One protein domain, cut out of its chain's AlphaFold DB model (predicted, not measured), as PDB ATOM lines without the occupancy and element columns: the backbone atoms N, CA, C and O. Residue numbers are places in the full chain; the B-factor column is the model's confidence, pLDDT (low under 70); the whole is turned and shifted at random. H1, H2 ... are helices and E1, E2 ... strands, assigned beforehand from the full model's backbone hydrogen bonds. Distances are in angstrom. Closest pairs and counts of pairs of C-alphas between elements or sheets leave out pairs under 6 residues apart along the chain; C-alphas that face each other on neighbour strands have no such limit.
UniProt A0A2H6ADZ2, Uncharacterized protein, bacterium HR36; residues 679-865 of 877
ATOM      1  N   ASP A 679     123.201 103.101 105.324       96.12
ATOM      2  CA  ASP A 679     122.600 101.926 105.952       96.12
ATOM      3  C   ASP A 679     121.184 101.682 105.425       96.12
ATOM      4  O   ASP A 679     120.863 100.555 105.038       96.12
ATOM      5  N   ALA A 680     120.360 102.731 105.310       96.81
ATOM      6  CA  ALA A 680     119.014 102.632 104.745       96.81
ATOM      7  C   ALA A 680     119.035 102.169 103.277       96.81
ATOM      8  O   ALA A 680     118.295 101.258 102.893       96.81
ATOM      9  N   ALA A 681     119.919 102.743 102.454       96.50
ATOM     10  CA  ALA A 681     120.078 102.364 101.053       96.50
ATOM     11  C   ALA A 681     120.613 100.930 100.906       96.50
ATOM     12  O   ALA A 681     120.098 100.146 100.107       96.50
ATOM     13  N   THR A 682     121.612 100.552 101.708       95.62
ATOM     14  CA  THR A 682     122.191  99.198 101.705       95.62
ATOM     15  C   THR A 682     121.170  98.156 102.153       95.62
ATOM     16  O   THR A 682     121.099  97.075 101.564       95.62
ATOM     17  N   TYR A 683     120.361  98.474 103.166       95.88
ATOM     18  CA  TYR A 683     119.260  97.632 103.616       95.88
ATOM     19  C   TYR A 683     118.235  97.408 102.501       95.88
ATOM     20  O   TYR A 683     117.892  96.261 102.218       95.88
ATOM     21  N   ALA A 684     117.806  98.474 101.816       95.19
ATOM     22  CA  ALA A 684     116.850  98.388 100.713       95.19
ATOM     23  C   ALA A 684     117.364  97.524  99.546       95.19
ATOM     24  O   ALA A 684     116.620  96.708  99.003       95.19
ATOM     25  N   VAL A 685     118.651  97.645  99.197       93.50
ATOM     26  CA  VAL A 685     119.285  96.842  98.136       93.50
ATOM     27  C   VAL A 685     119.360  95.359  98.506       93.50
ATOM     28  O   VAL A 685     119.050  94.513  97.668       93.50
ATOM     29  N   LYS A 686     119.755  95.043  99.746       93.94
ATOM     30  CA  LYS A 686     119.906  93.660 100.236       93.94
ATOM     31  C   LYS A 686     118.580  92.952 100.499       93.94
ATOM     32  O   LYS A 686     118.578  91.738 100.682       93.94
ATOM     33  N   LEU A 687     117.478  93.691 100.578       93.12
ATOM     34  CA  LEU A 687     116.181  93.103 100.852       93.12
ATOM     35  C   LEU A 687     115.726  92.250  99.660       93.12
ATOM     36  O   LEU A 687     115.627  92.741  98.536       93.12
ATOM     37  N   GLU A 688     115.450  90.975  99.900       90.62
ATOM     38  CA  GLU A 688     114.878  90.079  98.892       90.62
ATOM     39  C   GLU A 688     113.394  90.396  98.679       90.62
ATOM     40  O   GLU A 688     112.685  90.762  99.622       90.62
ATOM     41  N   VAL A 689     112.916  90.237  97.443       90.06
ATOM     42  CA  VAL A 689     111.481  90.297  97.152       90.06
ATOM     43  C   VAL A 689     110.867  88.965  97.563       90.06
ATOM     44  O   VAL A 689     111.257  87.918  97.048       90.06
ATOM     45  N   LYS A 690     109.914  88.999  98.494       85.25
ATOM     46  CA  LYS A 690     109.188  87.812  98.950       85.25
ATOM     47  C   LYS A 690     107.709  87.942  98.629       85.25
ATOM     48  O   LYS A 690     107.141  89.027  98.721       85.25
ATOM     49  N   THR A 691     107.091  86.825  98.265       78.94
ATOM     50  CA  THR A 691     105.682  86.763  97.853       78.94
ATOM     51  C   THR A 691     104.704  87.097  98.984       78.94
ATOM     52  O   THR A 691     103.577  87.495  98.701       78.94
ATOM     53  N   ASP A 692     105.124  86.989 100.248       84.25
ATOM     54  CA  ASP A 692     104.320  87.269 101.443       84.25
ATOM     55  C   ASP A 692     104.302  88.753 101.870       84.25
ATOM     56  O   ASP A 692     103.408  89.148 102.617       84.25
ATOM     57  N   ASP A 693     105.224  89.593 101.378       88.06
ATOM     58  CA  ASP A 693     105.269  91.041 101.670       88.06
ATOM     59  C   ASP A 693     105.719  91.866 100.448       88.06
ATOM     60  O   ASP A 693     106.752  92.546 100.450       88.06
ATOM     61  N   MET A 694     104.913  91.802  99.386       86.75
ATOM     62  CA  MET A 694     105.088  92.594  98.165       86.75
ATOM     63  C   MET A 694     104.833  94.084  98.451       86.75
ATOM     64  O   MET A 694     103.697  94.559  98.471       86.75
ATOM     65  N   GLY A 695     105.909  94.832  98.683       89.81
ATOM     66  CA  GLY A 695     105.938  96.268  98.984       89.81
ATOM     67  C   GLY A 695     106.942  96.650 100.061       89.81
ATOM     68  O   GLY A 695     107.206  97.838 100.269       89.81
ATOM     69  N   ARG A 696     107.538  95.668 100.742       93.94
ATOM     70  CA  ARG A 696     108.581  95.907 101.738       93.94
ATOM     71  C   ARG A 696     109.809  96.574 101.131       93.94
ATOM     72  O   ARG A 696     110.352  97.496 101.742       93.94
ATOM     73  N   LYS A 697     110.237  96.133  99.942       94.69
ATOM     74  CA  LYS A 697     111.431  96.668  99.269       94.69
ATOM     75  C   LYS A 697     111.184  98.085  98.771       94.69
ATOM     76  O   LYS A 697     112.012  98.961  99.011       94.69
ATOM     77  N   THR A 698     110.004  98.342  98.211       94.25
ATOM     78  CA  THR A 698     109.545  99.683  97.818       94.25
ATOM     79  C   THR A 698     109.601 100.660  98.999       94.25
ATOM     80  O   THR A 698     110.287 101.680  98.918       94.25
ATOM     81  N   ARG A 699     108.987 100.314 100.143       95.38
ATOM     82  CA  ARG A 699     109.008 101.147 101.365       95.38
ATOM     83  C   ARG A 699     110.426 101.377 101.905       95.38
ATOM     84  O   ARG A 699     110.726 102.456 102.421       95.38
ATOM     85  N   ALA A 700     111.313 100.385 101.788       96.12
ATOM     86  CA  ALA A 700     112.710 100.519 102.201       96.12
ATOM     87  C   ALA A 700     113.471 101.540 101.333       96.12
ATOM     88  O   ALA A 700     114.184 102.384 101.874       96.12
ATOM     89  N   PHE A 701     113.276 101.528 100.011       96.81
ATOM     90  CA  PHE A 701     113.858 102.537  99.118       96.81
ATOM     91  C   PHE A 701     113.271 103.937  99.338       96.81
ATOM     92  O   PHE A 701     114.015 104.914  99.307       96.81
ATOM     93  N   GLU A 702     111.971 104.056  99.617       96.06
ATOM     94  CA  GLU A 702     111.348 105.337  99.987       96.06
ATOM     95  C   GLU A 702     111.928 105.899 101.290       96.06
ATOM     96  O   GLU A 702     112.195 107.099 101.390       96.06
ATOM     97  N   THR A 703     112.186 105.025 102.266       96.94
ATOM     98  CA  THR A 703     112.876 105.385 103.512       96.94
ATOM     99  C   THR A 703     114.292 105.879 103.216       96.94
ATOM    100  O   THR A 703     114.657 106.967 103.650       96.94
ATOM    101  N   ALA A 704     115.062 105.157 102.394       97.56
ATOM    102  CA  ALA A 704     116.394 105.592 101.972       97.56
ATOM    103  C   ALA A 704     116.368 106.941 101.227       97.56
ATOM    104  O   ALA A 704     117.222 107.790 101.464       97.56
ATOM    105  N   ALA A 705     115.366 107.192 100.378       97.31
ATOM    106  CA  ALA A 705     115.200 108.473  99.692       97.31
ATOM    107  C   ALA A 705     114.834 109.622 100.644       97.31
ATOM    108  O   ALA A 705     115.242 110.763 100.419       97.31
ATOM    109  N   LYS A 706     114.081 109.343 101.712       97.38
ATOM    110  CA  LYS A 706     113.818 110.314 102.779       97.38
ATOM    111  C   LYS A 706     115.110 110.684 103.514       97.38
ATOM    112  O   LYS A 706     115.386 111.874 103.646       97.38
ATOM    113  N   GLU A 707     115.917 109.697 103.904       97.56
ATOM    114  CA  GLU A 707     117.223 109.928 104.545       97.56
ATOM    115  C   GLU A 707     118.205 110.648 103.602       97.56
ATOM    116  O   GLU A 707     118.905 111.567 104.013       97.56
ATOM    117  N   ALA A 708     118.200 110.321 102.304       97.19
ATOM    118  CA  ALA A 708     119.004 111.012 101.292       97.19
ATOM    119  C   ALA A 708     118.681 112.513 101.216       97.19
ATOM    120  O   ALA A 708     119.584 113.349 101.153       97.19
ATOM    121  N   ARG A 709     117.388 112.867 101.217       97.06
ATOM    122  CA  ARG A 709     116.941 114.269 101.214       97.06
ATOM    123  C   ARG A 709     117.309 114.964 102.523       97.06
ATOM    124  O   ARG A 709     117.870 116.053 102.460       97.06
ATOM    125  N   ALA A 710     117.097 114.311 103.669       94.81
ATOM    126  CA  ALA A 710     117.499 114.833 104.976       94.81
ATOM    127  C   ALA A 710     119.010 115.119 105.045       94.81
ATOM    128  O   ALA A 710     119.414 116.200 105.468       94.81
ATOM    129  N   TYR A 711     119.845 114.215 104.524       96.06
ATOM    130  CA  TYR A 711     121.288 114.419 104.416       96.06
ATOM    131  C   TYR A 711     121.650 115.616 103.518       96.06
ATOM    132  O   TYR A 711     122.499 116.431 103.879       96.06
ATOM    133  N   LEU A 712     121.010 115.765 102.352       95.31
ATOM    134  CA  LEU A 712     121.273 116.890 101.441       95.31
ATOM    135  C   LEU A 712     120.800 118.242 101.994       95.31
ATOM    136  O   LEU A 712     121.384 119.272 101.646       95.31
ATOM    137  N   GLU A 713     119.753 118.229 102.815       94.44
ATOM    138  CA  GLU A 713     119.226 119.387 103.545       94.44
ATOM    139  C   GLU A 713     119.999 119.673 104.838       94.44
ATOM    140  O   GLU A 713     119.880 120.769 105.394       94.44
ATOM    141  N   SER A 714     120.823 118.729 105.307       88.31
ATOM    142  CA  SER A 714     121.721 118.959 106.435       88.31
ATOM    143  C   SER A 714     122.682 120.116 106.128       88.31
ATOM    144  O   SER A 714     123.023 120.405 104.978       88.31
ATOM    145  N   GLY A 715     123.137 120.822 107.165       80.00
ATOM    146  CA  GLY A 715     124.042 121.965 107.003       80.00
ATOM    147  C   GLY A 715     125.475 121.591 106.602       80.00
ATOM    148  O   GLY A 715     126.291 122.489 106.396       80.00
ATOM    149  N   CYS A 716     125.796 120.295 106.513       85.44
ATOM    150  CA  CYS A 716     127.171 119.783 106.530       85.44
ATOM    151  C   CYS A 716     127.568 118.775 105.437       85.44
ATOM    152  O   CYS A 716     128.594 118.123 105.627       85.44
ATOM    153  N   PRO A 717     126.854 118.601 104.306       87.88
ATOM    154  CA  PRO A 717     127.186 117.529 103.384       87.88
ATOM    155  C   PRO A 717     128.530 117.808 102.704       87.88
ATOM    156  O   PRO A 717     128.705 118.821 102.011       87.88
ATOM    157  N   SER A 718     129.494 116.902 102.869       88.25
ATOM    158  CA  SER A 718     130.787 117.013 102.199       88.25
ATOM    159  C   SER A 718     130.611 116.944 100.681       88.25
ATOM    160  O   SER A 718     129.746 116.245 100.151       88.25
ATOM    161  N   LYS A 719     131.444 117.675  99.927       86.75
ATOM    162  CA  LYS A 719     131.291 117.797  98.463       86.75
ATOM    163  C   LYS A 719     131.255 116.434  97.749       86.75
ATOM    164  O   LYS A 719     130.507 116.277  96.785       86.75
ATOM    165  N   LYS A 720     132.051 115.468  98.225       85.06
ATOM    166  CA  LYS A 720     132.137 114.102  97.681       85.06
ATOM    167  C   LYS A 720     130.835 113.332  97.920       85.06
ATOM    168  O   LYS A 720     130.220 112.876  96.959       85.06
ATOM    169  N   HIS A 721     130.403 113.222  99.175       91.88
ATOM    170  CA  HIS A 721     129.203 112.472  99.543       91.88
ATOM    171  C   HIS A 721     127.940 113.139  98.995       91.88
ATOM    172  O   HIS A 721     127.115 112.460  98.392       91.88
ATOM    173  N   LYS A 722     127.853 114.474  99.022       94.00
ATOM    174  CA  LYS A 722     126.776 115.243  98.379       94.00
ATOM    175  C   LYS A 722     126.555 114.853  96.918       94.00
ATOM    176  O   LYS A 722     125.416 114.679  96.497       94.00
ATOM    177  N   ALA A 723     127.629 114.718  96.138       92.50
ATOM    178  CA  ALA A 723     127.530 114.332  94.733       92.50
ATOM    179  C   ALA A 723     127.032 112.886  94.564       92.50
ATOM    180  O   ALA A 723     126.198 112.628  93.697       92.50
ATOM    181  N   ALA A 724     127.505 111.959  95.404       93.94
ATOM    182  CA  ALA A 724     127.062 110.566  95.393       93.94
ATOM    183  C   ALA A 724     125.582 110.428  95.792       93.94
ATOM    184  O   ALA A 724     124.817 109.802  95.059       93.94
ATOM    185  N   VAL A 725     125.161 111.075  96.887       96.62
ATOM    186  CA  VAL A 725     123.761 111.075  97.341       96.62
ATOM    187  C   VAL A 725     122.853 111.732  96.309       96.62
ATOM    188  O   VAL A 725     121.803 111.185  95.997       96.62
ATOM    189  N   LYS A 726     123.269 112.854  95.707       96.62
ATOM    190  CA  LYS A 726     122.491 113.495  94.642       96.62
ATOM    191  C   LYS A 726     122.311 112.570  93.440       96.62
ATOM    192  O   LYS A 726     121.194 112.412  92.977       96.62
ATOM    193  N   LYS A 727     123.376 111.905  92.980       96.00
ATOM    194  CA  LYS A 727     123.289 110.940  91.873       96.00
ATOM    195  C   LYS A 727     122.350 109.775  92.201       96.00
ATOM    196  O   LYS A 727     121.601 109.334  91.337       96.00
ATOM    197  N   TRP A 728     122.400 109.275  93.436       97.62
ATOM    198  CA  TRP A 728     121.497 108.227  93.907       97.62
ATOM    199  C   TRP A 728     120.043 108.715  93.960       97.62
ATOM    200  O   TRP A 728     119.145 108.016  93.503       97.62
ATOM    201  N   LEU A 729     119.806 109.934  94.447       97.50
ATOM    202  CA  LEU A 729     118.470 110.522  94.521       97.50
ATOM    203  C   LEU A 729     117.905 110.848  93.134       97.50
ATOM    204  O   LEU A 729     116.735 110.587  92.894       97.50
ATOM    205  N   ASP A 730     118.729 111.351  92.211       95.94
ATOM    206  CA  ASP A 730     118.349 111.593  90.815       95.94
ATOM    207  C   ASP A 730     117.934 110.275  90.133       95.94
ATOM    208  O   ASP A 730     116.940 110.238  89.409       95.94
ATOM    209  N   TRP A 731     118.645 109.173  90.412       96.06
ATOM    210  CA  TRP A 731     118.243 107.832  89.979       96.06
ATOM    211  C   TRP A 731     116.887 107.429  90.573       96.06
ATOM    212  O   TRP A 731     115.977 107.079  89.820       96.06
ATOM    213  N   PHE A 732     116.713 107.534  91.892       96.44
ATOM    214  CA  PHE A 732     115.455 107.188  92.560       96.44
ATOM    215  C   PHE A 732     114.273 108.020  92.035       96.44
ATOM    216  O   PHE A 732     113.198 107.497  91.744       96.44
ATOM    217  N   ASP A 733     114.466 109.325  91.866       95.06
ATOM    218  CA  ASP A 733     113.463 110.238  91.323       95.06
ATOM    219  C   ASP A 733     113.133 109.908  89.856       95.06
ATOM    220  O   ASP A 733     111.976 110.028  89.455       95.06
ATOM    221  N   SER A 734     114.121 109.465  89.065       93.06
ATOM    222  CA  SER A 734     113.913 109.081  87.661       93.06
ATOM    223  C   SER A 734     113.034 107.844  87.507       93.06
ATOM    224  O   SER A 734     112.251 107.776  86.564       93.06
ATOM    225  N   ILE A 735     113.119 106.897  88.445       92.62
ATOM    226  CA  ILE A 735     112.309 105.676  88.413       92.62
ATOM    227  C   ILE A 735     110.960 105.841  89.126       92.62
ATOM    228  O   ILE A 735     110.066 105.036  88.885       92.62
ATOM    229  N   SER A 736     110.798 106.860  89.985       92.69
ATOM    230  CA  SER A 736     109.612 107.024  90.843       92.69
ATOM    231  C   SER A 736     108.536 107.991  90.349       92.69
ATOM    232  O   SER A 736     107.377 107.831  90.730       92.69
ATOM    233  N   LYS A 737     108.875 108.990  89.525       86.31
ATOM    234  CA  LYS A 737     107.928 110.060  89.145       86.31
ATOM    235  C   LYS A 737     106.972 109.690  88.016       86.31
ATOM    236  O   LYS A 737     105.802 110.058  88.074       86.31
ATOM    237  N   GLU A 738     107.458 108.998  86.994       86.81
ATOM    238  CA  GLU A 738     106.676 108.651  85.808       86.81
ATOM    239  C   GLU A 738     106.948 107.204  85.399       86.81
ATOM    240  O   GLU A 738     108.016 106.670  85.711       86.81
ATOM    241  N   PRO A 739     106.014 106.550  84.687       90.81
ATOM    242  CA  PRO A 739     106.306 105.267  84.088       90.81
ATOM    243  C   PRO A 739     107.473 105.371  83.108       90.81
ATOM    244  O   PRO A 739     107.430 106.149  82.154       90.81
ATOM    245  N   ILE A 740     108.494 104.552  83.317       92.44
ATOM    246  CA  ILE A 740     109.691 104.522  82.479       92.44
ATOM    247  C   ILE A 740     109.656 103.317  81.545       92.44
ATOM    248  O   ILE A 740     109.149 102.250  81.896       92.44
ATOM    249  N   ALA A 741     110.202 103.495  80.346       93.31
ATOM    250  CA  ALA A 741     110.495 102.397  79.437       93.31
ATOM    251  C   ALA A 741     111.929 101.921  79.695       93.31
ATOM    252  O   ALA A 741     112.870 102.707  79.568       93.31
ATOM    253  N   VAL A 742     112.093 100.651  80.059       94.19
ATOM    254  CA  VAL A 742     113.395 100.032  80.331       94.19
ATOM    255  C   VAL A 742     113.628  98.821  79.441       94.19
ATOM    256  O   VAL A 742     112.688  98.233  78.908       94.19
ATOM    257  N   ASP A 743     114.890  98.430  79.308       94.69
ATOM    258  CA  ASP A 743     115.263  97.186  78.648       94.69
ATOM    259  C   ASP A 743     115.584  96.136  79.714       94.69
ATOM    260  O   ASP A 743     116.460  96.339  80.559       94.69
ATOM    261  N   VAL A 744     114.868  95.012  79.672       96.56
ATOM    262  CA  VAL A 744     115.071  93.873  80.576       96.56
ATOM    263  C   VAL A 744     115.716  92.744  79.792       96.56
ATOM    264  O   VAL A 744     115.239  92.368  78.724       96.56
ATOM    265  N   MET A 745     116.802  92.182  80.304       96.25
ATOM    266  CA  MET A 745     117.486  91.053  79.687       96.25
ATOM    267  C   MET A 745     117.213  89.774  80.470       96.25
ATOM    268  O   MET A 745     117.507  89.701  81.661       96.25
ATOM    269  N   ILE A 746     116.702  88.753  79.787       96.56
ATOM    270  CA  ILE A 746     116.660  87.381  80.292       96.56
ATOM    271  C   ILE A 746     118.038  86.786  80.001       96.56
ATOM    272  O   ILE A 746     118.365  86.498  78.849       96.56
ATOM    273  N   VAL A 747     118.889  86.684  81.021       95.06
ATOM    274  CA  VAL A 747     120.303  86.314  80.840       95.06
ATOM    275  C   VAL A 747     120.452  84.801  80.753       95.06
ATOM    276  O   VAL A 747     120.978  84.277  79.772       95.06
ATOM    277  N   ARG A 748     119.973  84.095  81.778       95.44
ATOM    278  CA  ARG A 748     120.073  82.637  81.914       95.44
ATOM    279  C   ARG A 748     118.987  82.101  82.842       95.44
ATOM    280  O   ARG A 748     118.410  82.877  83.605       95.44
ATOM    281  N   ALA A 749     118.790  80.789  82.847       95.12
ATOM    282  CA  ALA A 749     118.048  80.103  83.901       95.12
ATOM    283  C   ALA A 749     118.882  78.992  84.553       95.12
ATOM    284  O   ALA A 749     119.891  78.556  84.005       95.12
ATOM    285  N   GLU A 750     118.476  78.575  85.744       94.81
ATOM    286  CA  GLU A 750     118.941  77.385  86.454       94.81
ATOM    287  C   GLU A 750     117.715  76.504  86.689       94.81
ATOM    288  O   GLU A 750     116.822  76.880  87.448       94.81
ATOM    289  N   ILE A 751     117.660  75.373  85.991       92.75
ATOM    290  CA  ILE A 751     116.530  74.446  86.003       92.75
ATOM    291  C   ILE A 751     116.840  73.315  86.983       92.75
ATOM    292  O   ILE A 751     117.930  72.734  86.964       92.75
ATOM    293  N   ALA A 752     115.905  73.033  87.883       90.44
ATOM    294  CA  ALA A 752     116.065  72.025  88.914       90.44
ATOM    295  C   ALA A 752     115.830  70.620  88.340       90.44
ATOM    296  O   ALA A 752     114.731  70.312  87.899       90.44
ATOM    297  N   GLY A 753     116.833  69.739  88.407       84.19
ATOM    298  CA  GLY A 753     116.721  68.358  87.905       84.19
ATOM    299  C   GLY A 753     115.796  67.434  88.715       84.19
ATOM    300  O   GLY A 753     115.648  66.267  88.379       84.19
ATOM    301  N   ASN A 754     115.203  67.925  89.806       85.38
ATOM    302  CA  ASN A 754     114.200  67.224  90.619       85.38
ATOM    303  C   ASN A 754     112.788  67.832  90.478       85.38
ATOM    304  O   ASN A 754     111.943  67.636  91.356       85.38
ATOM    305  N   ALA A 755     112.570  68.619  89.423       84.50
ATOM    306  CA  ALA A 755     111.286  69.187  89.038       84.50
ATOM    307  C   ALA A 755     110.245  68.112  88.685       84.50
ATOM    308  O   ALA A 755     110.593  66.984  88.347       84.50
ATOM    309  N   SER A 756     108.959  68.456  88.804       82.06
ATOM    310  CA  SER A 756     107.836  67.536  88.573       82.06
ATOM    311  C   SER A 756     107.231  67.609  87.174       82.06
ATOM    312  O   SER A 756     106.686  66.610  86.719       82.06
ATOM    313  N   THR A 757     107.311  68.765  86.518       74.56
ATOM    314  CA  THR A 757     106.756  69.006  85.173       74.56
ATOM    315  C   THR A 757     107.805  69.003  84.067       74.56
ATOM    316  O   THR A 757     107.448  69.086  82.909       74.56
ATOM    317  N   ILE A 758     109.086  68.892  84.403       66.88
ATOM    318  CA  ILE A 758     110.195  68.854  83.444       66.88
ATOM    319  C   ILE A 758     110.918  67.526  83.683       66.88
ATOM    320  O   ILE A 758     111.787  67.448  84.556       66.88
ATOM    321  N   THR A 759     110.467  66.441  83.044       57.78
ATOM    322  CA  THR A 759     110.907  65.075  83.397       57.78
ATOM    323  C   THR A 759     111.208  64.173  82.199       57.78
ATOM    324  O   THR A 759     110.348  63.414  81.760       57.78
ATOM    325  N   ASP A 760     112.492  64.101  81.844       62.78
ATOM    326  CA  ASP A 760     113.294  62.881  82.003       62.78
ATOM    327  C   ASP A 760     114.497  63.238  82.908       62.78
ATOM    328  O   ASP A 760     115.282  64.112  82.557       62.78
ATOM    329  N   PRO A 761     114.693  62.633  84.097       58.53
ATOM    330  CA  PRO A 761     115.838  62.948  84.963       58.53
ATOM    331  C   PRO A 761     117.211  62.677  84.315       58.53
ATOM    332  O   PRO A 761     118.238  63.042  84.897       58.53
ATOM    333  N   PHE A 762     117.242  62.024  83.150       60.81
ATOM    334  CA  PHE A 762     118.444  61.749  82.371       60.81
ATOM    335  C   PHE A 762     118.594  62.614  81.115       60.81
ATOM    336  O   PHE A 762     119.685  62.580  80.540       60.81
ATOM    337  N   ASP A 763     117.579  63.403  80.742       79.19
ATOM    338  CA  ASP A 763     117.617  64.293  79.578       79.19
ATOM    339  C   ASP A 763     117.402  65.749  80.026       79.19
ATOM    340  O   ASP A 763     116.427  66.050  80.721       79.19
ATOM    341  N   PRO A 764     118.344  66.668  79.765       82.62
ATOM    342  CA  PRO A 764     118.131  68.059  80.108       82.62
ATOM    343  C   PRO A 764     117.069  68.676  79.177       82.62
ATOM    344  O   PRO A 764     117.068  68.362  77.999       82.62
ATOM    345  N   PRO A 765     116.230  69.597  79.668       85.62
ATOM    346  CA  PRO A 765     115.067  70.071  78.919       85.62
ATOM    347  C   PRO A 765     115.374  71.108  77.828       85.62
ATOM    348  O   PRO A 765     116.272  71.951  77.990       85.62
ATOM    349  N   ASP A 766     114.524  71.135  76.804       90.69
ATOM    350  CA  ASP A 766     114.381  72.170  75.779       90.69
ATOM    351  C   ASP A 766     113.526  73.330  76.313       90.69
ATOM    352  O   ASP A 766     112.302  73.379  76.173       90.69
ATOM    353  N   VAL A 767     114.170  74.315  76.946       91.50
ATOM    354  CA  VAL A 767     113.441  75.353  77.695       91.50
ATOM    355  C   VAL A 767     113.195  76.612  76.873       91.50
ATOM    356  O   VAL A 767     114.112  77.231  76.319       91.50
ATOM    357  N   ARG A 768     111.944  77.073  76.904       95.00
ATOM    358  CA  ARG A 768     111.502  78.408  76.486       95.00
ATOM    359  C   ARG A 768     111.003  79.202  77.693       95.00
ATOM    360  O   ARG A 768     110.274  78.691  78.541       95.00
ATOM    361  N   ILE A 769     111.344  80.491  77.751       96.00
ATOM    362  CA  ILE A 769     110.873  81.412  78.796       96.00
ATOM    363  C   ILE A 769     109.933  82.442  78.183       96.00
ATOM    364  O   ILE A 769     110.305  83.165  77.258       96.00
ATOM    365  N   THR A 770     108.730  82.561  78.743       96.31
ATOM    366  CA  THR A 770     107.797  83.648  78.437       96.31
ATOM    367  C   THR A 770     107.629  84.553  79.653       96.31
ATOM    368  O   THR A 770     107.203  84.126  80.723       96.31
ATOM    369  N   LEU A 771     107.952  85.832  79.481       96.31
ATOM    370  CA  LEU A 771     107.774  86.884  80.472       96.31
ATOM    371  C   LEU A 771     106.535  87.699  80.109       96.31
ATOM    372  O   LEU A 771     106.484  88.304  79.038       96.31
ATOM    373  N   ARG A 772     105.548  87.763  81.002       96.00
ATOM    374  CA  ARG A 772     104.371  88.622  80.846       96.00
ATOM    375  C   ARG A 772     104.303  89.630  81.979       96.00
ATOM    376  O   ARG A 772     104.212  89.258  83.143       96.00
ATOM    377  N   LEU A 773     104.271  90.908  81.630       95.69
ATOM    378  CA  LEU A 773     104.149  92.004  82.576       95.69
ATOM    379  C   LEU A 773     102.874  92.805  82.293       95.69
ATOM    380  O   LEU A 773     102.661  93.315  81.193       95.69
ATOM    381  N   ASN A 774     102.037  92.947  83.316       93.00
ATOM    382  CA  ASN A 774     100.901  93.860  83.317       93.00
ATOM    383  C   ASN A 774     101.163  94.944  84.362       93.00
ATOM    384  O   ASN A 774     101.300  94.627  85.539       93.00
ATOM    385  N   THR A 775     101.223  96.202  83.944       91.75
ATOM    386  CA  THR A 775     101.321  97.366  84.837       91.75
ATOM    387  C   THR A 775     100.183  98.333  84.539       91.75
ATOM    388  O   THR A 775      99.579  98.281  83.462       91.75
ATOM    389  N   ALA A 776      99.913  99.261  85.454       88.00
ATOM    390  CA  ALA A 776      98.991 100.370  85.220       88.00
ATOM    391  C   ALA A 776      99.408 101.215  84.001       88.00
ATOM    392  O   ALA A 776      98.563 101.752  83.287       88.00
ATOM    393  N   ALA A 777     100.716 101.308  83.741       84.12
ATOM    394  CA  ALA A 777     101.276 102.066  82.627       84.12
ATOM    395  C   ALA A 777     101.180 101.350  81.270       84.12
ATOM    396  O   ALA A 777     101.208 102.004  80.223       84.12
ATOM    397  N   ALA A 778     101.114 100.017  81.271       85.50
ATOM    398  CA  ALA A 778     101.010  99.206  80.067       85.50
ATOM    399  C   ALA A 778     100.510  97.790  80.385       85.50
ATOM    400  O   ALA A 778     101.191  96.982  81.025       85.50
ATOM    401  N   ALA A 779      99.322  97.477  79.873       86.75
ATOM    402  CA  ALA A 779      98.705  96.168  80.021       86.75
ATOM    403  C   ALA A 779      99.210  95.176  78.959       86.75
ATOM    404  O   ALA A 779      99.354  95.530  77.789       86.75
ATOM    405  N   GLY A 780      99.404  93.916  79.359       86.81
ATOM    406  CA  GLY A 780      99.569  92.791  78.439       86.81
ATOM    407  C   GLY A 780     100.898  92.728  77.693       86.81
ATOM    408  O   GLY A 780     100.923  92.172  76.600       86.81
ATOM    409  N   GLN A 781     101.987  93.274  78.239       92.12
ATOM    410  CA  GLN A 781     103.292  93.179  77.585       92.12
ATOM    411  C   GLN A 781     103.838  91.749  77.728       92.12
ATOM    412  O   GLN A 781     103.858  91.211  78.836       92.12
ATOM    413  N   VAL A 782     104.241  91.121  76.619       96.00
ATOM    414  CA  VAL A 782     104.705  89.723  76.575       96.00
ATOM    415  C   VAL A 782     105.982  89.629  75.748       96.00
ATOM    416  O   VAL A 782     106.049  90.188  74.654       96.00
ATOM    417  N   TRP A 783     106.965  88.891  76.255       96.31
ATOM    418  CA  TRP A 783     108.210  88.569  75.560       96.31
ATOM    419  C   TRP A 783     108.518  87.089  75.721       96.31
ATOM    420  O   TRP A 783     108.352  86.537  76.806       96.31
ATOM    421  N   THR A 784     108.992  86.463  74.652       96.00
ATOM    422  CA  THR A 784     109.264  85.026  74.611       96.00
ATOM    423  C   THR A 784     110.656  84.809  74.040       96.00
ATOM    424  O   THR A 784     110.996  85.358  72.988       96.00
ATOM    425  N   THR A 785     111.480  84.040  74.749       96.19
ATOM    426  CA  THR A 785     112.820  83.672  74.287       96.19
ATOM    427  C   THR A 785     112.748  82.645  73.156       96.19
ATOM    428  O   THR A 785     111.713  82.029  72.924       96.19
ATOM    429  N   GLY A 786     113.871  82.428  72.464       93.69
ATOM    430  CA  GLY A 786     114.043  81.181  71.717       93.69
ATOM    431  C   GLY A 786     114.152  79.985  72.669       93.69
ATOM    432  O   GLY A 786     114.391  80.175  73.867       93.69
ATOM    433  N   VAL A 787     113.991  78.786  72.116       93.62
ATOM    434  CA  VAL A 787     114.247  77.512  72.801       93.62
ATOM    435  C   VAL A 787     115.751  77.333  72.952       93.62
ATOM    436  O   VAL A 787     116.507  77.645  72.025       93.62
ATOM    437  N   VAL A 788     116.192  76.891  74.126       91.94
ATOM    438  CA  VAL A 788     117.578  76.480  74.353       91.94
ATOM    439  C   VAL A 788     117.578  75.008  74.697       91.94
ATOM    440  O   VAL A 788     117.071  74.632  75.750       91.94
ATOM    441  N   ASN A 789     118.179  74.230  73.807       89.75
ATOM    442  CA  ASN A 789     118.085  72.787  73.868       89.75
ATOM    443  C   ASN A 789     119.025  72.151  74.889       89.75
ATOM    444  O   ASN A 789     120.121  72.677  75.134       89.75
ATOM    445  N   ASP A 790     118.601  71.010  75.432       86.81
ATOM    446  CA  ASP A 790     119.404  70.103  76.255       86.81
ATOM    447  C   ASP A 790     120.190  70.818  77.375       86.81
ATOM    448  O   ASP A 790     121.391  70.578  77.583       86.81
ATOM    449  N   SER A 791     119.559  71.731  78.137       87.00
ATOM    450  CA  SER A 791     120.277  72.460  79.196       87.00
ATOM    451  C   SER A 791     119.536  72.654  80.521       87.00
ATOM    452  O   SER A 791     118.538  73.357  80.613       87.00
ATOM    453  N   PHE A 792     120.168  72.225  81.623       88.38
ATOM    454  CA  PHE A 792     119.796  72.663  82.982       88.38
ATOM    455  C   PHE A 792     120.241  74.099  83.311       88.38
ATOM    456  O   PHE A 792     119.892  74.644  84.362       88.38
ATOM    457  N   ARG A 793     121.076  74.717  82.465       92.75
ATOM    458  CA  ARG A 793     121.582  76.086  82.654       92.75
ATOM    459  C   ARG A 793     121.528  76.892  81.352       92.75
ATOM    460  O   ARG A 793     122.572  77.390  80.909       92.75
ATOM    461  N   PRO A 794     120.343  77.024  80.732       92.81
ATOM    462  CA  PRO A 794     120.216  77.650  79.428       92.81
ATOM    463  C   PRO A 794     120.620  79.128  79.501       92.81
ATOM    464  O   PRO A 794     120.277  79.840  80.451       92.81
ATOM    465  N   GLN A 795     121.369  79.590  78.498       94.50
ATOM    466  CA  GLN A 795     121.759  80.992  78.336       94.50
ATOM    467  C   GLN A 795     120.975  81.605  77.180       94.50
ATOM    468  O   GLN A 795     121.037  81.108  76.062       94.50
ATOM    469  N   TYR A 796     120.278  82.707  77.444       93.69
ATOM    470  CA  TYR A 796     119.392  83.337  76.464       93.69
ATOM    471  C   TYR A 796     119.956  84.659  75.951       93.69
ATOM    472  O   TYR A 796     119.950  84.908  74.749       93.69
ATOM    473  N   ASN A 797     120.420  85.527  76.859       92.81
ATOM    474  CA  ASN A 797     120.761  86.927  76.562       92.81
ATOM    475  C   ASN A 797     119.668  87.649  75.741       92.81
ATOM    476  O   ASN A 797     119.953  88.471  74.867       92.81
ATOM    477  N   HIS A 798     118.399  87.327  76.007       95.62
ATOM    478  CA  HIS A 798     117.257  87.836  75.254       95.62
ATOM    479  C   HIS A 798     116.821  89.199  75.800       95.62
ATOM    480  O   HIS A 798     116.544  89.335  76.990       95.62
ATOM    481  N   SER A 799     116.753  90.213  74.934       95.12
ATOM    482  CA  SER A 799     116.411  91.590  75.311       95.12
ATOM    483  C   SER A 799     114.924  91.883  75.093       95.12
ATOM    484  O   SER A 799     114.446  91.956  73.962       95.12
ATOM    485  N   CYS A 800     114.212  92.112  76.192       94.62
ATOM    486  CA  CYS A 800     112.854  92.634  76.237       94.62
ATOM    487  C   CYS A 800     112.940  94.165  76.184       94.62
ATOM    488  O   CYS A 800     113.258  94.801  77.189       94.62
ATOM    489  N   LYS A 801     112.727  94.761  75.008       93.88
ATOM    490  CA  LYS A 801     112.858  96.214  74.828       93.88
ATOM    491  C   LYS A 801     111.590  96.968  75.198       93.88
ATOM    492  O   LYS A 801     110.488  96.512  74.891       93.88
ATOM    493  N   GLY A 802     111.762  98.161  75.766       91.62
ATOM    494  CA  GLY A 802     110.666  99.102  76.006       91.62
ATOM    495  C   GLY A 802     109.642  98.638  77.045       91.62
ATOM    496  O   GLY A 802     108.474  99.015  76.954       91.62
ATOM    497  N   VAL A 803     110.073  97.836  78.022       93.12
ATOM    498  CA  VAL A 803     109.263  97.374  79.154       93.12
ATOM    499  C   VAL A 803     108.805  98.588  79.952       93.12
ATOM    500  O   VAL A 803     109.616  99.284  80.561       93.12
ATOM    501  N   LYS A 804     107.501  98.859  79.954       93.50
ATOM    502  CA  LYS A 804     106.928  99.981  80.706       93.50
ATOM    503  C   LYS A 804     106.608  99.574  82.138       93.50
ATOM    504  O   LYS A 804     105.745  98.721  82.367       93.50
ATOM    505  N   ILE A 805     107.270 100.227  83.084       91.25
ATOM    506  CA  ILE A 805     107.141 100.006  84.528       91.25
ATOM    507  C   ILE A 805     106.857 101.316  85.248       91.25
ATOM    508  O   ILE A 805     107.281 102.374  84.797       91.25
ATOM    509  N   ALA A 806     106.164 101.234  86.379       90.31
ATOM    510  CA  ALA A 806     105.940 102.357  87.277       90.31
ATOM    511  C   ALA A 806     106.352 101.963  88.698       90.31
ATOM    512  O   ALA A 806     106.157 100.822  89.122       90.31
ATOM    513  N   TRP A 807     106.938 102.909  89.429       93.31
ATOM    514  CA  TRP A 807     107.250 102.727  90.841       93.31
ATOM    515  C   TRP A 807     105.982 102.628  91.679       93.31
ATOM    516  O   TRP A 807     105.017 103.351  91.436       93.31
ATOM    517  N   ASN A 808     106.013 101.767  92.698       91.38
ATOM    518  CA  ASN A 808     104.903 101.568  93.628       91.38
ATOM    519  C   ASN A 808     103.561 101.235  92.936       91.38
ATOM    520  O   ASN A 808     102.484 101.613  93.396       91.38
ATOM    521  N   ASP A 809     103.614 100.522  91.808       93.31
ATOM    522  CA  ASP A 809     102.417 100.067  91.107       93.31
ATOM    523  C   ASP A 809     101.797  98.866  91.835       93.31
ATOM    524  O   ASP A 809     102.183  97.713  91.639       93.31
ATOM    525  N   ALA A 810     100.800  99.139  92.677       92.25
ATOM    526  CA  ALA A 810     100.068  98.108  93.411       92.25
ATOM    527  C   ALA A 810      99.326  97.110  92.502       92.25
ATOM    528  O   ALA A 810      98.969  96.022  92.954       92.25
ATOM    529  N   SER A 811      99.094  97.466  91.233       92.06
ATOM    530  CA  SER A 811      98.440  96.613  90.239       92.06
ATOM    531  C   SER A 811      99.417  95.820  89.372       92.06
ATOM    532  O   SER A 811      98.967  95.035  88.537       92.06
ATOM    533  N   ALA A 812     100.731  95.993  89.562       94.56
ATOM    534  CA  ALA A 812     101.732  95.293  88.774       94.56
ATOM    535  C   ALA A 812     101.615  93.775  88.962       94.56
ATOM    536  O   ALA A 812     101.586  93.268  90.085       94.56
ATOM    537  N   VAL A 813     101.565  93.049  87.847       95.88
ATOM    538  CA  VAL A 813     101.535  91.588  87.795       95.88
ATOM    539  C   VAL A 813     102.614  91.110  86.838       95.88
ATOM    540  O   VAL A 813     102.552  91.402  85.642       95.88
ATOM    541  N   LEU A 814     103.574  90.348  87.354       95.69
ATOM    542  CA  LEU A 814     104.594  89.662  86.569       95.69
ATOM    543  C   LEU A 814     104.295  88.169  86.578       95.69
ATOM    544  O   LEU A 814     104.321  87.552  87.637       95.69
ATOM    545  N   SER A 815     104.042  87.602  85.408       95.50
ATOM    546  CA  SER A 815     103.940  86.161  85.214       95.50
ATOM    547  C   SER A 815     105.163  85.683  84.445       95.50
ATOM    548  O   SER A 815     105.472  86.213  83.376       95.50
ATOM    549  N   LEU A 816     105.864  84.698  84.999       95.69
ATOM    550  CA  LEU A 816     106.981  84.034  84.345       95.69
ATOM    551  C   LEU A 816     106.568  82.601  84.039       95.69
ATOM    552  O   LEU A 816     106.221  81.851  84.949       95.69
ATOM    553  N   THR A 817     106.607  82.253  82.761       95.25
ATOM    554  CA  THR A 817     106.216  80.942  82.258       95.25
ATOM    555  C   THR A 817     107.442  80.220  81.710       95.25
ATOM    556  O   THR A 817     108.140  80.761  80.851       95.25
ATOM    557  N   LEU A 818     107.697  79.019  82.220       93.19
ATOM    558  CA  LEU A 818     108.678  78.071  81.695       93.19
ATOM    559  C   LEU A 818     107.919  77.020  80.881       93.19
ATOM    560  O   LEU A 818     106.912  76.500  81.362       93.19
ATOM    561  N   THR A 819     108.386  76.752  79.667       92.12
ATOM    562  CA  THR A 819     107.833  75.728  78.776       92.12
ATOM    563  C   THR A 819     108.947  74.771  78.390       92.12
ATOM    564  O   THR A 819     109.992  75.237  77.933       92.12
ATOM    565  N   ASP A 820     108.718  73.481  78.607       90.25
ATOM    566  CA  ASP A 820     109.548  72.387  78.106       90.25
ATOM    567  C   ASP A 820     108.986  71.910  76.756       90.25
ATOM    568  O   ASP A 820     107.790  71.623  76.658       90.25
ATOM    569  N   GLU A 821     109.816  71.911  75.710       87.75
ATOM    570  CA  GLU A 821     109.433  71.558  74.333       87.75
ATOM    571  C   GLU A 821     109.831  70.138  73.908       87.75
ATOM    572  O   GLU A 821     109.557  69.752  72.769       87.75
ATOM    573  N   ASP A 822     110.410  69.339  74.807       78.56
ATOM    574  CA  ASP A 822     110.826  67.963  74.496       78.56
ATOM    575  C   ASP A 822     109.662  66.971  74.400       78.56
ATOM    576  O   ASP A 822     109.776  65.883  73.821       78.56
ATOM    577  N   THR A 823     108.507  67.319  74.964       65.06
ATOM    578  CA  THR A 823     107.360  66.421  75.062       65.06
ATOM    579  C   THR A 823     106.324  66.698  73.969       65.06
ATOM    580  O   THR A 823     106.156  67.797  73.457       65.06
ATOM    581  N   ILE A 824     105.544  65.670  73.608       66.06
ATOM    582  CA  ILE A 824     104.391  65.811  72.688       66.06
ATOM    583  C   ILE A 824     103.304  66.739  73.291       66.06
ATOM    584  O   ILE A 824     102.387  67.170  72.587       66.06
ATOM    585  N   TRP A 825     103.399  67.035  74.590       71.69
ATOM    586  CA  TRP A 825     102.497  67.887  75.351       71.69
ATOM    587  C   TRP A 825     103.321  68.939  76.093       71.69
ATOM    588  O   TRP A 825     103.741  68.647  77.201       71.69
ATOM    589  N   ASP A 826     103.521  70.128  75.509       72.69
ATOM    590  CA  ASP A 826     104.245  71.247  76.135       72.69
ATOM    591  C   ASP A 826     103.946  71.343  77.644       72.69
ATOM    592  O   ASP A 826     102.835  71.723  78.048       72.69
ATOM    593  N   ASP A 827     104.924  70.997  78.483       84.44
ATOM    594  CA  ASP A 827     104.772  71.086  79.929       84.44
ATOM    595  C   ASP A 827     105.035  72.535  80.347       84.44
ATOM    596  O   ASP A 827     106.102  73.110  80.114       84.44
ATOM    597  N   VAL A 828     104.011  73.170  80.925       89.00
ATOM    598  CA  VAL A 828     104.012  74.610  81.201       89.00
ATOM    599  C   VAL A 828     103.859  74.880  82.690       89.00
ATOM    600  O   VAL A 828     102.847  74.537  83.302       89.00
ATOM    601  N   ILE A 829     104.812  75.621  83.251       92.31
ATOM    602  CA  ILE A 829     104.768  76.104  84.637       92.31
ATOM    603  C   ILE A 829     104.716  77.616  84.610       92.31
ATOM    604  O   ILE A 829     105.476  78.256  83.887       92.31
ATOM    605  N   THR A 830     103.832  78.214  85.403       92.94
ATOM    606  CA  THR A 830     103.731  79.672  85.505       92.94
ATOM    607  C   THR A 830     103.732  80.113  86.958       92.94
ATOM    608  O   THR A 830     102.825  79.759  87.705       92.94
ATOM    609  N   GLU A 831     104.690  80.963  87.320       94.44
ATOM    610  CA  GLU A 831     104.702  81.672  88.601       94.44
ATOM    611  C   GLU A 831     104.210  83.106  88.396       94.44
ATOM    612  O   GLU A 831     104.522  83.736  87.383       94.44
ATOM    613  N   THR A 832     103.421  83.638  89.334       94.12
ATOM    614  CA  THR A 832     102.876  84.998  89.223       94.12
ATOM    615  C   THR A 832     103.097  85.815  90.488       94.12
ATOM    616  O   THR A 832     102.575  85.498  91.552       94.12
ATOM    617  N   TYR A 833     103.766  86.951  90.330       94.81
ATOM    618  CA  TYR A 833     104.024  87.935  91.376       94.81
ATOM    619  C   TYR A 833     103.099  89.132  91.203       94.81
ATOM    620  O   TYR A 833     102.887  89.599  90.082       94.81
ATOM    621  N   LYS A 834     102.550  89.642  92.310       94.62
ATOM    622  CA  LYS A 834     101.622  90.779  92.303       94.62
ATOM    623  C   LYS A 834     102.032  91.827  93.324       94.62
ATOM    624  O   LYS A 834     102.293  91.485  94.472       94.62
ATOM    625  N   GLY A 835     102.023  93.091  92.919       94.62
ATOM    626  CA  GLY A 835     102.241  94.232  93.800       94.62
ATOM    627  C   GLY A 835     103.486  95.057  93.463       94.62
ATOM    628  O   GLY A 835     104.204  94.768  92.505       94.62
ATOM    629  N   PRO A 836     103.765  96.088  94.273       92.62
ATOM    630  CA  PRO A 836     104.705  97.156  93.929       92.62
ATOM    631  C   PRO A 836     106.167  96.702  93.809       92.62
ATOM    632  O   PRO A 836     106.929  97.296  93.052       92.62
ATOM    633  N   ASP A 837     106.561  95.614  94.483       95.06
ATOM    634  CA  ASP A 837     107.935  95.091  94.420       95.06
ATOM    635  C   ASP A 837     108.247  94.319  93.122       95.06
ATOM    636  O   ASP A 837     109.408  93.978  92.882       95.06
ATOM    637  N   VAL A 838     107.253  94.091  92.247       94.25
ATOM    638  CA  VAL A 838     107.441  93.454  90.927       94.25
ATOM    639  C   VAL A 838     108.540  94.140  90.115       94.25
ATOM    640  O   VAL A 838     109.301  93.469  89.421       94.25
ATOM    641  N   ILE A 839     108.670  95.463  90.236       94.06
ATOM    642  CA  ILE A 839     109.705  96.232  89.547       94.06
ATOM    643  C   ILE A 839     111.113  95.694  89.836       94.06
ATOM    644  O   ILE A 839     111.921  95.572  88.920       94.06
ATOM    645  N   PHE A 840     111.405  95.288  91.075       94.06
ATOM    646  CA  PHE A 840     112.740  94.826  91.461       94.06
ATOM    647  C   PHE A 840     113.054  93.412  90.974       94.06
ATOM    648  O   PHE A 840     114.228  93.094  90.808       94.06
ATOM    649  N   LEU A 841     112.036  92.591  90.693       94.25
ATOM    650  CA  LEU A 841     112.222  91.253  90.122       94.25
ATOM    651  C   LEU A 841     112.847  91.310  88.720       94.25
ATOM    652  O   LEU A 841     113.531  90.377  88.317       94.25
ATOM    653  N   LEU A 842     112.680  92.423  87.995       95.06
ATOM    654  CA  LEU A 842     113.244  92.629  86.653       95.06
ATOM    655  C   LEU A 842     114.772  92.825  86.638       95.06
ATOM    656  O   LEU A 842     115.374  92.898  85.569       95.06
ATOM    657  N   ASN A 843     115.405  92.927  87.807       94.38
ATOM    658  CA  ASN A 843     116.857  92.987  87.965       94.38
ATOM    659  C   ASN A 843     117.327  92.038  89.088       94.38
ATOM    660  O   ASN A 843     118.246  92.363  89.842       94.38
ATOM    661  N   ASP A 844     116.662  90.891  89.230       91.50
ATOM    662  CA  ASP A 844     116.983  89.872  90.230       91.50
ATOM    663  C   ASP A 844     116.770  88.452  89.665       91.50
ATOM    664  O   ASP A 844     116.401  88.257  88.502       91.50
ATOM    665  N   GLY A 845     117.042  87.438  90.485       91.00
ATOM    666  CA  GLY A 845     116.677  86.055  90.210       91.00
ATOM    667  C   GLY A 845     115.235  85.769  90.625       91.00
ATOM    668  O   GLY A 845     114.918  85.812  91.810       91.00
ATOM    669  N   VAL A 846     114.390  85.428  89.658       93.75
ATOM    670  CA  VAL A 846     112.989  85.042  89.862       93.75
ATOM    671  C   VAL A 846     112.906  83.533  90.068       93.75
ATOM    672  O   VAL A 846     113.465  82.776  89.278       93.75
ATOM    673  N   TRP A 847     112.226  83.098  91.126       92.31
ATOM    674  CA  TRP A 847     112.149  81.693  91.523       92.31
ATOM    675  C   TRP A 847     110.798  81.076  91.158       92.31
ATOM    676  O   TRP A 847     109.778  81.477  91.706       92.31
ATOM    677  N   VAL A 848     110.792  80.072  90.287       91.94
ATOM    678  CA  VAL A 848     109.583  79.336  89.895       91.94
ATOM    679  C   VAL A 848     109.586  77.983  90.592       91.94
ATOM    680  O   VAL A 848     110.529  77.208  90.431       91.94
ATOM    681  N   GLN A 849     108.549  77.704  91.380       90.44
ATOM    682  CA  GLN A 849     108.420  76.423  92.067       90.44
ATOM    683  C   GLN A 849     107.795  75.375  91.135       90.44
ATOM    684  O   GLN A 849     106.769  75.625  90.510       90.44
ATOM    685  N   ASP A 850     108.394  74.188  91.085       89.31
ATOM    686  CA  ASP A 850     107.939  73.055  90.278       89.31
ATOM    687  C   ASP A 850     108.039  71.767  91.107       89.31
ATOM    688  O   ASP A 850     109.090  71.123  91.194       89.31
ATOM    689  N   GLY A 851     106.943  71.410  91.779       88.25
ATOM    690  CA  GLY A 851     106.921  70.282  92.706       88.25
ATOM    691  C   GLY A 851     107.942  70.460  93.837       88.25
ATOM    692  O   GLY A 851     107.802  71.354  94.677       88.25
ATOM    693  N   LEU A 852     108.959  69.588  93.869       85.81
ATOM    694  CA  LEU A 852     110.091  69.658  94.810       85.81
ATOM    695  C   LEU A 852     111.283  70.473  94.273       85.81
ATOM    696  O   LEU A 852     112.221  70.750  95.029       85.81
ATOM    697  N   GLY A 853     111.276  70.825  92.988       89.38
ATOM    698  CA  GLY A 853     112.299  71.626  92.327       89.38
ATOM    699  C   GLY A 853     112.019  73.127  92.409       89.38
ATOM    700  O   GLY A 853     110.876  73.569  92.522       89.38
ATOM    701  N   TRP A 854     113.092  73.917  92.350       92.50
ATOM    702  CA  TRP A 854     113.043  75.378  92.299       92.50
ATOM    703  C   TRP A 854     113.894  75.872  91.140       92.50
ATOM    704  O   TRP A 854     115.124  75.811  91.189       92.50
ATOM    705  N   HIS A 855     113.231  76.375  90.108       93.56
ATOM    706  CA  HIS A 855     113.885  76.978  88.958       93.56
ATOM    707  C   HIS A 855     114.219  78.432  89.266       93.56
ATOM    708  O   HIS A 855     113.449  79.119  89.939       93.56
ATOM    709  N   ARG A 856     115.340  78.933  88.749       95.62
ATOM    710  CA  ARG A 856     115.737  80.336  88.912       95.62
ATOM    711  C   ARG A 856     116.012  80.989  87.571       95.62
ATOM    712  O   ARG A 856     116.933  80.589  86.869       95.62
ATOM    713  N   VAL A 857     115.275  82.042  87.236       95.69
ATOM    714  CA  VAL A 857     115.485  82.835  86.017       95.69
ATOM    715  C   VAL A 857     116.159  84.153  86.369       95.69
ATOM    716  O   VAL A 857     115.669  84.903  87.208       95.69
ATOM    717  N   TYR A 858     117.286  84.449  85.727       96.06
ATOM    718  CA  TYR A 858     118.072  85.651  85.990       96.06
ATOM    719  C   TYR A 858     117.670  86.773  85.036       96.06
ATOM    720  O   TYR A 858     117.951  86.705  83.833       96.06
ATOM    721  N   LEU A 859     117.057  87.816  85.594       96.38
ATOM    722  CA  LEU A 859     116.702  89.037  84.882       96.38
ATOM    723  C   LEU A 859     117.705  90.146  85.214       96.38
ATOM    724  O   LEU A 859     118.148  90.291  86.353       96.38
ATOM    725  N   VAL A 860     118.078  90.938  84.213       96.19
ATOM    726  CA  VAL A 860     118.955  92.100  84.385       96.19
ATOM    727  C   VAL A 860     118.309  93.324  83.761       96.19
ATOM    728  O   VAL A 860     117.983  93.326  82.578       96.19
ATOM    729  N   CYS A 861     118.195  94.390  84.548       96.19
ATOM    730  CA  CYS A 861     117.734  95.691  84.085       96.19
ATOM    731  C   CYS A 861     118.628  96.777  84.693       96.19
ATOM    732  O   CYS A 861     118.451  97.177  85.844       96.19
ATOM    733  N   GLU A 862     119.598  97.264  83.912       92.62
ATOM    734  CA  GLU A 862     120.604  98.239  84.368       92.62
ATOM    735  C   GLU A 862     119.974  99.543  84.883       92.62
ATOM    736  O   GLU A 862     120.464 100.122  85.848       92.62
ATOM    737  N   ALA A 863     118.846  99.976  84.307       92.94
ATOM    738  CA  ALA A 863     118.131 101.178  84.747       92.94
ATOM    739  C   ALA A 863     117.618 101.085  86.200       92.94
ATOM    740  O   ALA A 863     117.446 102.101  86.871       92.94
ATOM    741  N   LEU A 864     117.405  99.866  86.706       94.12
ATOM    742  CA  LEU A 864     116.927  99.608  88.066       94.12
ATOM    743  C   LEU A 864     118.062  99.371  89.065       94.12
ATOM    744  O   LEU A 864     117.796  99.136  90.244       94.12
ATOM    745  N   ARG A 865     119.327  99.436  88.631       94.00
ATOM    746  CA  ARG A 865     120.467  99.331  89.538       94.00
ATOM    747  C   ARG A 865     120.781 100.692  90.151       94.00
ATOM    748  O   ARG A 865     121.140 101.613  89.415       94.00
TER     749      ARG A 865
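This is residues 679 to 865 of the 877 residues of an uncharacterized protein of bacterium HR36 (UniProt A0A2H6ADZ2). What shape do these atoms make? They make a rod with two parts: a lobe of three helices, H1, H2 and H3, at one end, and a sandwich of two strongly twisted four-stranded sheets, partly face to face, at the other. The short helix H4 sits near the sandwich's helix end. How is it built along the printed part? The 187 printed residues hold H1 H2 H3 E1 E2 E3 E4 E5 E6 H4 E7 E8, a mixed class; the sheet orders are E4 E1 E8 E7 and E3 E2 E5 E6, both antiparallel. How large is it? It is only just compact, close to loose, with a radius of gyration of the C-alphas of 18.8 A and spans of 68 by 29 by 28 A.

How do the first helices stand? H1, residues 679 to 686, and H2, residues 696 to 713, form a helical hairpin and touch at Ala 680 and Ala 704, whose C-alphas are the closest at 4.8 A, with a shallow tilt of 30 degrees, opposite ways. H2, with residues 705 to 712 alone, touches H3, residues 719 to 736, the closest C-alphas being those of Ala 708 and Val 725, 6.2 A, at a steep tilt of 41 degrees. In H1, H2 and H3 every O i to N i+4 pair is within hydrogen-bond range. Which strands are neighbours? E1, residues 740 to 750, is beside E4, residues 795 to 805, with N 742 and O 803 2.9 A apart, and E8, residues 853 to 860, with N 747 and O 858 3.0 A apart; E8 pairs with E7, residues 845 to 850, by N 848 and O 855, 2.8 A. E2, residues 767 to 775, is beside E3, residues 778 to 784, with N 773 and O 781 2.8 A apart, and E5, residues 813 to 820, with N 770 and O 817 2.8 A apart; E5 pairs with E6, residues 827 to 834, by N 816 and O 831, 2.9 A. How do the sheets meet? They form a sandwich, two sheets face to face, their strands at 33 degrees; the closest C-alphas of E6 and E7 are those of Glu 831 and Val 848, 5.6 A. H4, residues 838 to 841, too short for an O i to N i+4 pair, is on the sheet of E1 at a height of 4.7 A, over none of its strands, and only grazes the other sheet.

Where does the first element begin? C-alpha 679 of H1 is at (122.600, 101.926, 105.952). Which elements are longest? H2 measures 25.8 A, H3 25.4 A, E1 28.9 A and E2 26.1 A from first to last C-alpha; E4, 24.8 A, bends by 74 degrees at residue 802. Where does the last strand end? C-alpha 860 of E8 is at (118.955, 92.100, 84.385).

How far does it reach? The two C-alphas farthest apart, those of Gly 715 and Ile 824, are 68.7 A apart, and the printed part has no cut. Where are the long link and the low confidence? The link from E1 to E2, residues 751 to 766, is long; pLDDT is under 70 at residues 758 to 762 and 823 to 824, against a mean of 91.0 for the printed part.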